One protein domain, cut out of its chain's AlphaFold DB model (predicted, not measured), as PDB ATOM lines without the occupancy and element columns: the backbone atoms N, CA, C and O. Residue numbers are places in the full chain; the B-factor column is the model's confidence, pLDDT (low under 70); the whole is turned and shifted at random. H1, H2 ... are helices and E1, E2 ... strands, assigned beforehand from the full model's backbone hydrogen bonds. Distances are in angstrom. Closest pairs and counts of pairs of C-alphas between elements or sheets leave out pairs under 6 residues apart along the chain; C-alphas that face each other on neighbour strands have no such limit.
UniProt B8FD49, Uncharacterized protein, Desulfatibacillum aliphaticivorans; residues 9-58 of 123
ATOM      1  N   MET A   9      20.658 -29.884  41.684       75.81
ATOM      2  CA  MET A   9      19.677 -30.470  40.784       75.81
ATOM      3  C   MET A   9      18.306 -29.864  41.101       75.81
ATOM      4  O   MET A   9      17.995 -29.632  42.268       75.81
ATOM      5  N   THR A  10      17.480 -29.635  40.083       76.00
ATOM      6  CA  THR A  10      16.075 -29.237  40.246       76.00
ATOM      7  C   THR A  10      15.205 -29.845  39.150       76.00
ATOM      8  O   THR A  10      15.701 -30.180  38.072       76.00
ATOM      9  N   VAL A  11      13.906 -29.964  39.415       79.19
ATOM     10  CA  VAL A  11      12.889 -30.261  38.399       79.19
ATOM     11  C   VAL A  11      12.309 -28.938  37.904       79.19
ATOM     12  O   VAL A  11      12.009 -28.053  38.700       79.19
ATOM     13  N   THR A  12      12.177 -28.781  36.593       74.44
ATOM     14  CA  THR A  12      11.695 -27.549  35.958       74.44
ATOM     15  C   THR A  12      10.898 -27.869  34.703       74.44
ATOM     16  O   THR A  12      11.157 -28.866  34.039       74.44
ATOM     17  N   ASP A  13       9.948 -27.015  34.350       80.62
ATOM     18  CA  ASP A  13       9.259 -27.039  33.060       80.62
ATOM     19  C   ASP A  13      10.011 -26.259  31.957       80.62
ATOM     20  O   ASP A  13       9.614 -26.233  30.789       80.62
ATOM     21  N   GLN A  14      11.139 -25.629  32.305       77.94
ATOM     22  CA  GLN A  14      11.920 -24.793  31.403       77.94
ATOM     23  C   GLN A  14      13.038 -25.590  30.731       77.94
ATOM     24  O   GLN A  14      14.097 -25.841  31.309       77.94
ATOM     25  N   LYS A  15      12.867 -25.886  29.437       77.12
ATOM     26  CA  LYS A  15      13.898 -26.548  28.614       77.12
ATOM     27  C   LYS A  15      15.219 -25.769  28.528       77.12
ATOM     28  O   LYS A  15      16.250 -26.356  28.227       77.12
ATOM     29  N   ASN A  16      15.182 -24.462  28.788       79.19
ATOM     30  CA  ASN A  16      16.332 -23.559  28.719       79.19
ATOM     31  C   ASN A  16      16.702 -22.987  30.096       79.19
ATOM     32  O   ASN A  16      17.160 -21.851  30.170       79.19
ATOM     33  N   TYR A  17      16.470 -23.729  31.183       76.44
ATOM     34  CA  TYR A  17      16.834 -23.289  32.531       76.44
ATOM     35  C   TYR A  17      18.312 -22.867  32.602       76.44
ATOM     36  O   TYR A  17      19.201 -23.617  32.192       76.44
ATOM     37  N   GLN A  18      18.578 -21.667  33.126       74.88
ATOM     38  CA  GLN A  18      19.928 -21.110  33.235       74.88
ATOM     39  C   GLN A  18      20.299 -20.779  34.680       74.88
ATOM     40  O   GLN A  18      19.472 -20.357  35.485       74.88
ATOM     41  N   ARG A  19      21.592 -20.919  34.980       71.44
ATOM     42  CA  ARG A  19      22.245 -20.442  36.200       71.44
ATOM     43  C   ARG A  19      23.597 -19.826  35.852       71.44
ATOM     44  O   ARG A  19      24.062 -19.908  34.718       71.44
ATOM     45  N   LYS A  20      24.231 -19.206  36.851       69.12
ATOM     46  CA  LYS A  20      25.596 -18.676  36.745       69.12
ATOM     47  C   LYS A  20      26.611 -19.781  36.411       69.12
ATOM     48  O   LYS A  20      27.594 -19.529  35.720       69.12
ATOM     49  N   GLU A  21      26.378 -20.998  36.895       70.75
ATOM     50  CA  GLU A  21      27.138 -22.198  36.555       70.75
ATOM     51  C   GLU A  21      26.568 -22.913  35.314       70.75
ATOM     52  O   GLU A  21      25.365 -22.831  35.065       70.75
ATOM     53  N   PRO A  22      27.396 -23.676  34.567       70.44
ATOM     54  CA  PRO A  22      26.920 -24.491  33.454       70.44
ATOM     55  C   PRO A  22      25.801 -25.439  33.890       70.44
ATOM     56  O   PRO A  22      25.956 -26.173  34.872       70.44
ATOM     57  N   VAL A  23      24.702 -25.427  33.134       81.25
ATOM     58  CA  VAL A  23      23.527 -26.271  33.360       81.25
ATOM     59  C   VAL A  23      23.488 -27.383  32.315       81.25
ATOM     60  O   VAL A  23      23.619 -27.125  31.119       81.25
ATOM     61  N   LYS A  24      23.281 -28.621  32.763       88.12
ATOM     62  CA  LYS A  24      22.948 -29.771  31.916       88.12
ATOM     63  C   LYS A  24      21.492 -30.151  32.152       88.12
ATOM     64  O   LYS A  24      21.027 -30.107  33.287       88.12
ATOM     65  N   ILE A  25      20.775 -30.525  31.098       88.12
ATOM     66  CA  ILE A  25      19.335 -30.796  31.163       88.12
ATOM     67  C   ILE A  25      19.059 -32.218  30.670       88.12
ATOM     68  O   ILE A  25      19.644 -32.664  29.678       88.12
ATOM     69  N   ARG A  26      18.177 -32.934  31.375       88.62
ATOM     70  CA  ARG A  26      17.660 -34.250  30.983       88.62
ATOM     71  C   ARG A  26      16.128 -34.246  30.999       88.62
ATOM     72  O   ARG A  26      15.550 -33.709  31.941       88.62
ATOM     73  N   PRO A  27      15.454 -34.824  29.994       87.56
ATOM     74  CA  PRO A  27      14.000 -34.967  30.019       87.56
ATOM     75  C   PRO A  27      13.578 -35.997  31.076       87.56
ATOM     76  O   PRO A  27      14.185 -37.064  31.181       87.56
ATOM     77  N   LEU A  28      12.529 -35.695  31.847       80.19
ATOM     78  CA  LEU A  28      11.989 -36.622  32.852       80.19
ATOM     79  C   LEU A  28      10.960 -37.595  32.272       80.19
ATOM     80  O   LEU A  28      10.761 -38.681  32.806       80.19
ATOM     81  N   ASN A  29      10.334 -37.245  31.156       72.19
ATOM     82  CA  ASN A  29       9.311 -38.038  30.492       72.19
ATOM     83  C   ASN A  29       9.300 -37.709  28.995       72.19
ATOM     84  O   ASN A  29       9.627 -36.597  28.593       72.19
ATOM     85  N   GLY A  30       8.954 -38.701  28.169       61.16
ATOM     86  CA  GLY A  30       8.944 -38.565  26.706       61.16
ATOM     87  C   GLY A  30       7.868 -37.617  26.168       61.16
ATOM     88  O   GLY A  30       7.991 -37.162  25.037       61.16
ATOM     89  N   GLU A  31       6.850 -37.296  26.977       58.94
ATOM     90  CA  GLU A  31       5.682 -36.510  26.547       58.94
ATOM     91  C   GLU A  31       5.355 -35.293  27.427       58.94
ATOM     92  O   GLU A  31       4.579 -34.446  26.997       58.94
ATOM     93  N   ASN A  32       5.964 -35.134  28.611       57.34
ATOM     94  CA  ASN A  32       5.708 -33.954  29.446       57.34
ATOM     95  C   ASN A  32       6.871 -32.968  29.390       57.34
ATOM     96  O   ASN A  32       8.040 -33.339  29.323       57.34
ATOM     97  N   SER A  33       6.517 -31.689  29.487       76.50
ATOM     98  CA  SER A  33       7.390 -30.515  29.496       76.50
ATOM     99  C   SER A  33       8.355 -30.441  30.685       76.50
ATOM    100  O   SER A  33       8.902 -29.374  30.928       76.50
ATOM    101  N   LEU A  34       8.566 -31.527  31.437       82.19
ATOM    102  CA  LEU A  34       9.386 -31.543  32.643       82.19
ATOM    103  C   LEU A  34      10.801 -32.046  32.365       82.19
ATOM    104  O   LEU A  34      11.047 -33.073  31.727       82.19
ATOM    105  N   PHE A  35      11.746 -31.319  32.935       84.94
ATOM    106  CA  PHE A  35      13.167 -31.538  32.807       84.94
ATOM    107  C   PHE A  35      13.819 -31.575  34.182       84.94
ATOM    108  O   PHE A  35      13.418 -30.874  35.110       84.94
ATOM    109  N   MET A  36      14.880 -32.364  34.293       84.00
ATOM    110  CA  MET A  36      15.810 -32.310  35.405       84.00
ATOM    111  C   MET A  36      17.021 -31.484  34.980       84.00
ATOM    112  O   MET A  36      17.727 -31.843  34.033       84.00
ATOM    113  N   ALA A  37      17.227 -30.354  35.650       84.94
ATOM    114  CA  ALA A  37      18.351 -29.461  35.417       84.94
ATOM    115  C   ALA A  37      19.418 -29.678  36.494       84.94
ATOM    116  O   ALA A  37      19.124 -29.630  37.687       84.94
ATOM    117  N   PHE A  38      20.658 -29.884  36.062       83.69
ATOM    118  CA  PHE A  38      21.828 -30.145  36.896       83.69
ATOM    119  C   PHE A  38      22.829 -29.007  36.734       83.69
ATOM    120  O   PHE A  38      23.139 -28.626  35.606       83.69
ATOM    121  N   TRP A  39      23.376 -28.484  37.830       84.25
ATOM    122  CA  TRP A  39      24.423 -27.458  37.786       84.25
ATOM    123  C   TRP A  39      25.620 -27.820  38.663       84.25
ATOM    124  O   TRP A  39      25.524 -28.593  39.620       84.25
ATOM    125  N   GLY A  40      26.766 -27.236  38.319       75.12
ATOM    126  CA  GLY A  40      28.055 -27.511  38.952       75.12
ATOM    127  C   GLY A  40      28.911 -28.495  38.148       75.12
ATOM    128  O   GLY A  40      28.441 -29.211  37.267       75.12
ATOM    129  N   LYS A  41      30.220 -28.499  38.416       76.81
ATOM    130  CA  LYS A  41      31.225 -29.114  37.524       76.81
ATOM    131  C   LYS A  41      31.419 -30.628  37.687       76.81
ATOM    132  O   LYS A  41      32.158 -31.208  36.901       76.81
ATOM    133  N   LYS A  42      30.817 -31.264  38.696       77.25
ATOM    134  CA  LYS A  42      31.092 -32.670  39.063       77.25
ATOM    135  C   LYS A  42      29.986 -33.657  38.658       77.25
ATOM    136  O   LYS A  42      29.959 -34.768  39.169       77.25
ATOM    137  N   TRP A  43      29.066 -33.262  37.777       78.94
ATOM    138  CA  TRP A  43      28.028 -34.164  37.267       78.94
ATOM    139  C   TRP A  43      28.539 -35.010  36.096       78.94
ATOM    140  O   TRP A  43      28.727 -34.505  34.982       78.94
ATOM    141  N   GLU A  44      28.723 -36.299  36.369       86.88
ATOM    142  CA  GLU A  44      28.961 -37.361  35.385       86.88
ATOM    143  C   GLU A  44      27.643 -37.785  34.722       86.88
ATOM    144  O   GLU A  44      26.595 -37.782  35.374       86.88
ATOM    145  N   ASP A  45      27.681 -38.147  33.435       87.81
ATOM    146  CA  ASP A  45      26.466 -38.483  32.672       87.81
ATOM    147  C   ASP A  45      25.711 -39.678  33.266       87.81
ATOM    148  O   ASP A  45      24.507 -39.578  33.483       87.81
ATOM    149  N   GLU A  46      26.426 -40.727  33.679       85.62
ATOM    150  CA  GLU A  46      25.839 -41.900  34.340       85.62
ATOM    151  C   GLU A  46      25.069 -41.530  35.621       85.62
ATOM    152  O   GLU A  46      23.982 -42.047  35.875       85.62
ATOM    153  N   LYS A  47      25.591 -40.594  36.428       81.38
ATOM    154  CA  LYS A  47      24.937 -40.154  37.675       81.38
ATOM    155  C   LYS A  47      23.696 -39.314  37.419       81.38
ATOM    156  O   LYS A  47      22.736 -39.406  38.184       81.38
ATOM    157  N   MET A  48      23.704 -38.509  36.360       84.00
ATOM    158  CA  MET A  48      22.521 -37.754  35.947       84.00
ATOM    159  C   MET A  48      21.427 -38.691  35.441       84.00
ATOM    160  O   MET A  48      20.273 -38.546  35.840       84.00
ATOM    161  N   ASP A  49      21.790 -39.683  34.631       88.25
ATOM    162  CA  ASP A  49      20.837 -40.656  34.103       88.25
ATOM    163  C   ASP A  49      20.272 -41.532  35.237       88.25
ATOM    164  O   ASP A  49      19.060 -41.724  35.327       88.25
ATOM    165  N   GLN A  50      21.107 -41.944  36.200       82.38
ATOM    166  CA  GLN A  50      20.656 -42.636  37.411       82.38
ATOM    167  C   GLN A  50      19.654 -41.796  38.226       82.38
ATOM    168  O   GLN A  50      18.644 -42.326  38.688       82.38
ATOM    169  N   ALA A  51      19.901 -40.493  38.406       78.44
ATOM    170  CA  ALA A  51      18.987 -39.602  39.126       78.44
ATOM    171  C   ALA A  51      17.630 -39.455  38.413       78.44
ATOM    172  O   ALA A  51      16.583 -39.445  39.068       78.44
ATOM    173  N   VAL A  52      17.642 -39.395  37.078       84.69
ATOM    174  CA  VAL A  52      16.431 -39.378  36.247       84.69
ATOM    175  C   VAL A  52      15.638 -40.675  36.409       84.69
ATOM    176  O   VAL A  52      14.430 -40.615  36.632       84.69
ATOM    177  N   GLU A  53      16.288 -41.838  36.354       85.75
ATOM    178  CA  GLU A  53      15.607 -43.132  36.502       85.75
ATOM    179  C   GLU A  53      15.051 -43.346  37.917       85.75
ATOM    180  O   GLU A  53      13.919 -43.808  38.073       85.75
ATOM    181  N   ILE A  54      15.781 -42.921  38.955       76.75
ATOM    182  CA  ILE A  54      15.273 -42.890  40.336       76.75
ATOM    183  C   ILE A  54      13.982 -42.066  40.394       76.75
ATOM    184  O   ILE A  54      12.958 -42.571  40.852       76.75
ATOM    185  N   HIS A  55      13.988 -40.850  39.844       77.94
ATOM    186  CA  HIS A  55      12.800 -40.000  39.820       77.94
ATOM    187  C   HIS A  55      11.630 -40.636  39.049       77.94
ATOM    188  O   HIS A  55      10.504 -40.637  39.545       77.94
ATOM    189  N   LYS A  56      11.884 -41.216  37.867       80.06
ATOM    190  CA  LYS A  56      10.868 -41.910  37.051       80.06
ATOM    191  C   LYS A  56      10.280 -43.136  37.740       80.06
ATOM    192  O   LYS A  56       9.109 -43.438  37.537       80.06
ATOM    193  N   SER A  57      11.059 -43.823  38.574       79.50
ATOM    194  CA  SER A  57      10.590 -44.975  39.354       79.50
ATOM    195  C   SER A  57       9.637 -44.603  40.503       79.50
ATOM    196  O   SER A  57       9.272 -45.467  41.298       79.50
ATOM    197  N   GLY A  58       9.272 -43.320  40.640       71.38
ATOM    198  CA  GLY A  58       8.491 -42.799  41.764       71.38
ATOM    199  C   GLY A  58       9.302 -42.667  43.055       71.38
ATOM    200  O   GLY A  58       8.778 -42.217  44.073       71.38
TER     201      GLY A  58
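This is residues 9 to 58 of the 123 residues of an uncharacterized protein of Desulfatibacillum aliphaticivorans (UniProt B8FD49). A small three-stranded sheet has one helix, H1, packed slantwise over one of its faces, while the link from E1 to E2, residues 13 to 22, loops over the other face. The inner strand E3 lies between E1 and E2, and a second loop, residues 28 to 34, turns E2 back into E3 as a hairpin. The 50 printed residues hold three named strands and one named helix, in the order E1, E2, E3, H1 along the chain; the sheet's order is E1, E3, E2, all antiparallel, and the class is mixed, helices and strands. The whole is compact, with a radius of gyration of the C-alphas of 10.5 A, and its outline is rounded, spanning 28 by 22 by 13 A.

E1, residues 9 to 12, is an edge strand and the antiparallel neighbour of E3, residues 35 to 39, at 147 degrees between their directions. N 10 and O 37 are 2.9 A apart and N 35 and O 12 are 2.8 A apart, both within hydrogen-bond range. E2, residues 23 to 27, is the other edge strand and is apart from E1. E2 and E3 form a hairpin, antiparallel at 158 degrees; N 24 and O 38, 2.8 A apart, and N 26 and O 36, 2.9 A apart, are within hydrogen-bond range. H1, residues 45 to 56, is on the sheet at a height over the sheet of 9.7 A, and the two make two layers, a helix on one face of a sheet. H1 lies over E3 and E2, and only just not over E1, on which 2 of its C-alphas fall. On the local plane its line stands at 40 degrees to that of E3, slantwise to the strands. The closest C-alphas of E3 and H1 are those of Met 36 and Val 52, 7.1 A apart; those of E2 and H1 are Arg 26 and Val 52, 7.5 A apart. Every O i to N i+4 pair in H1 is within hydrogen-bond range.

E1 begins at C-alpha 9, at (19.677, -30.470, 40.784), and runs 9.8 A to C-alpha 12. E2 runs 13.3 A from Val 23 to Pro 27, and E3 runs 13.0 A from Phe 35 to Trp 39, whose C-alpha is at (24.423, -27.458, 37.786). H1 runs 16.6 A from Asp 45 to Lys 56, ending at C-alpha 56, (10.868, -41.910, 37.051).

The two C-alphas farthest apart, those of Lys 20 and Ser 57, are 30.4 A apart. The printed part, residues 9 to 58, has no cut. The link from E3 to H1 is tight, and those from E1 to E2 and from E2 to E3 are short. The mean pLDDT of the printed part is 78.7; residue 20 and residues 30 to 32 are under 70, where the model's confidence is low.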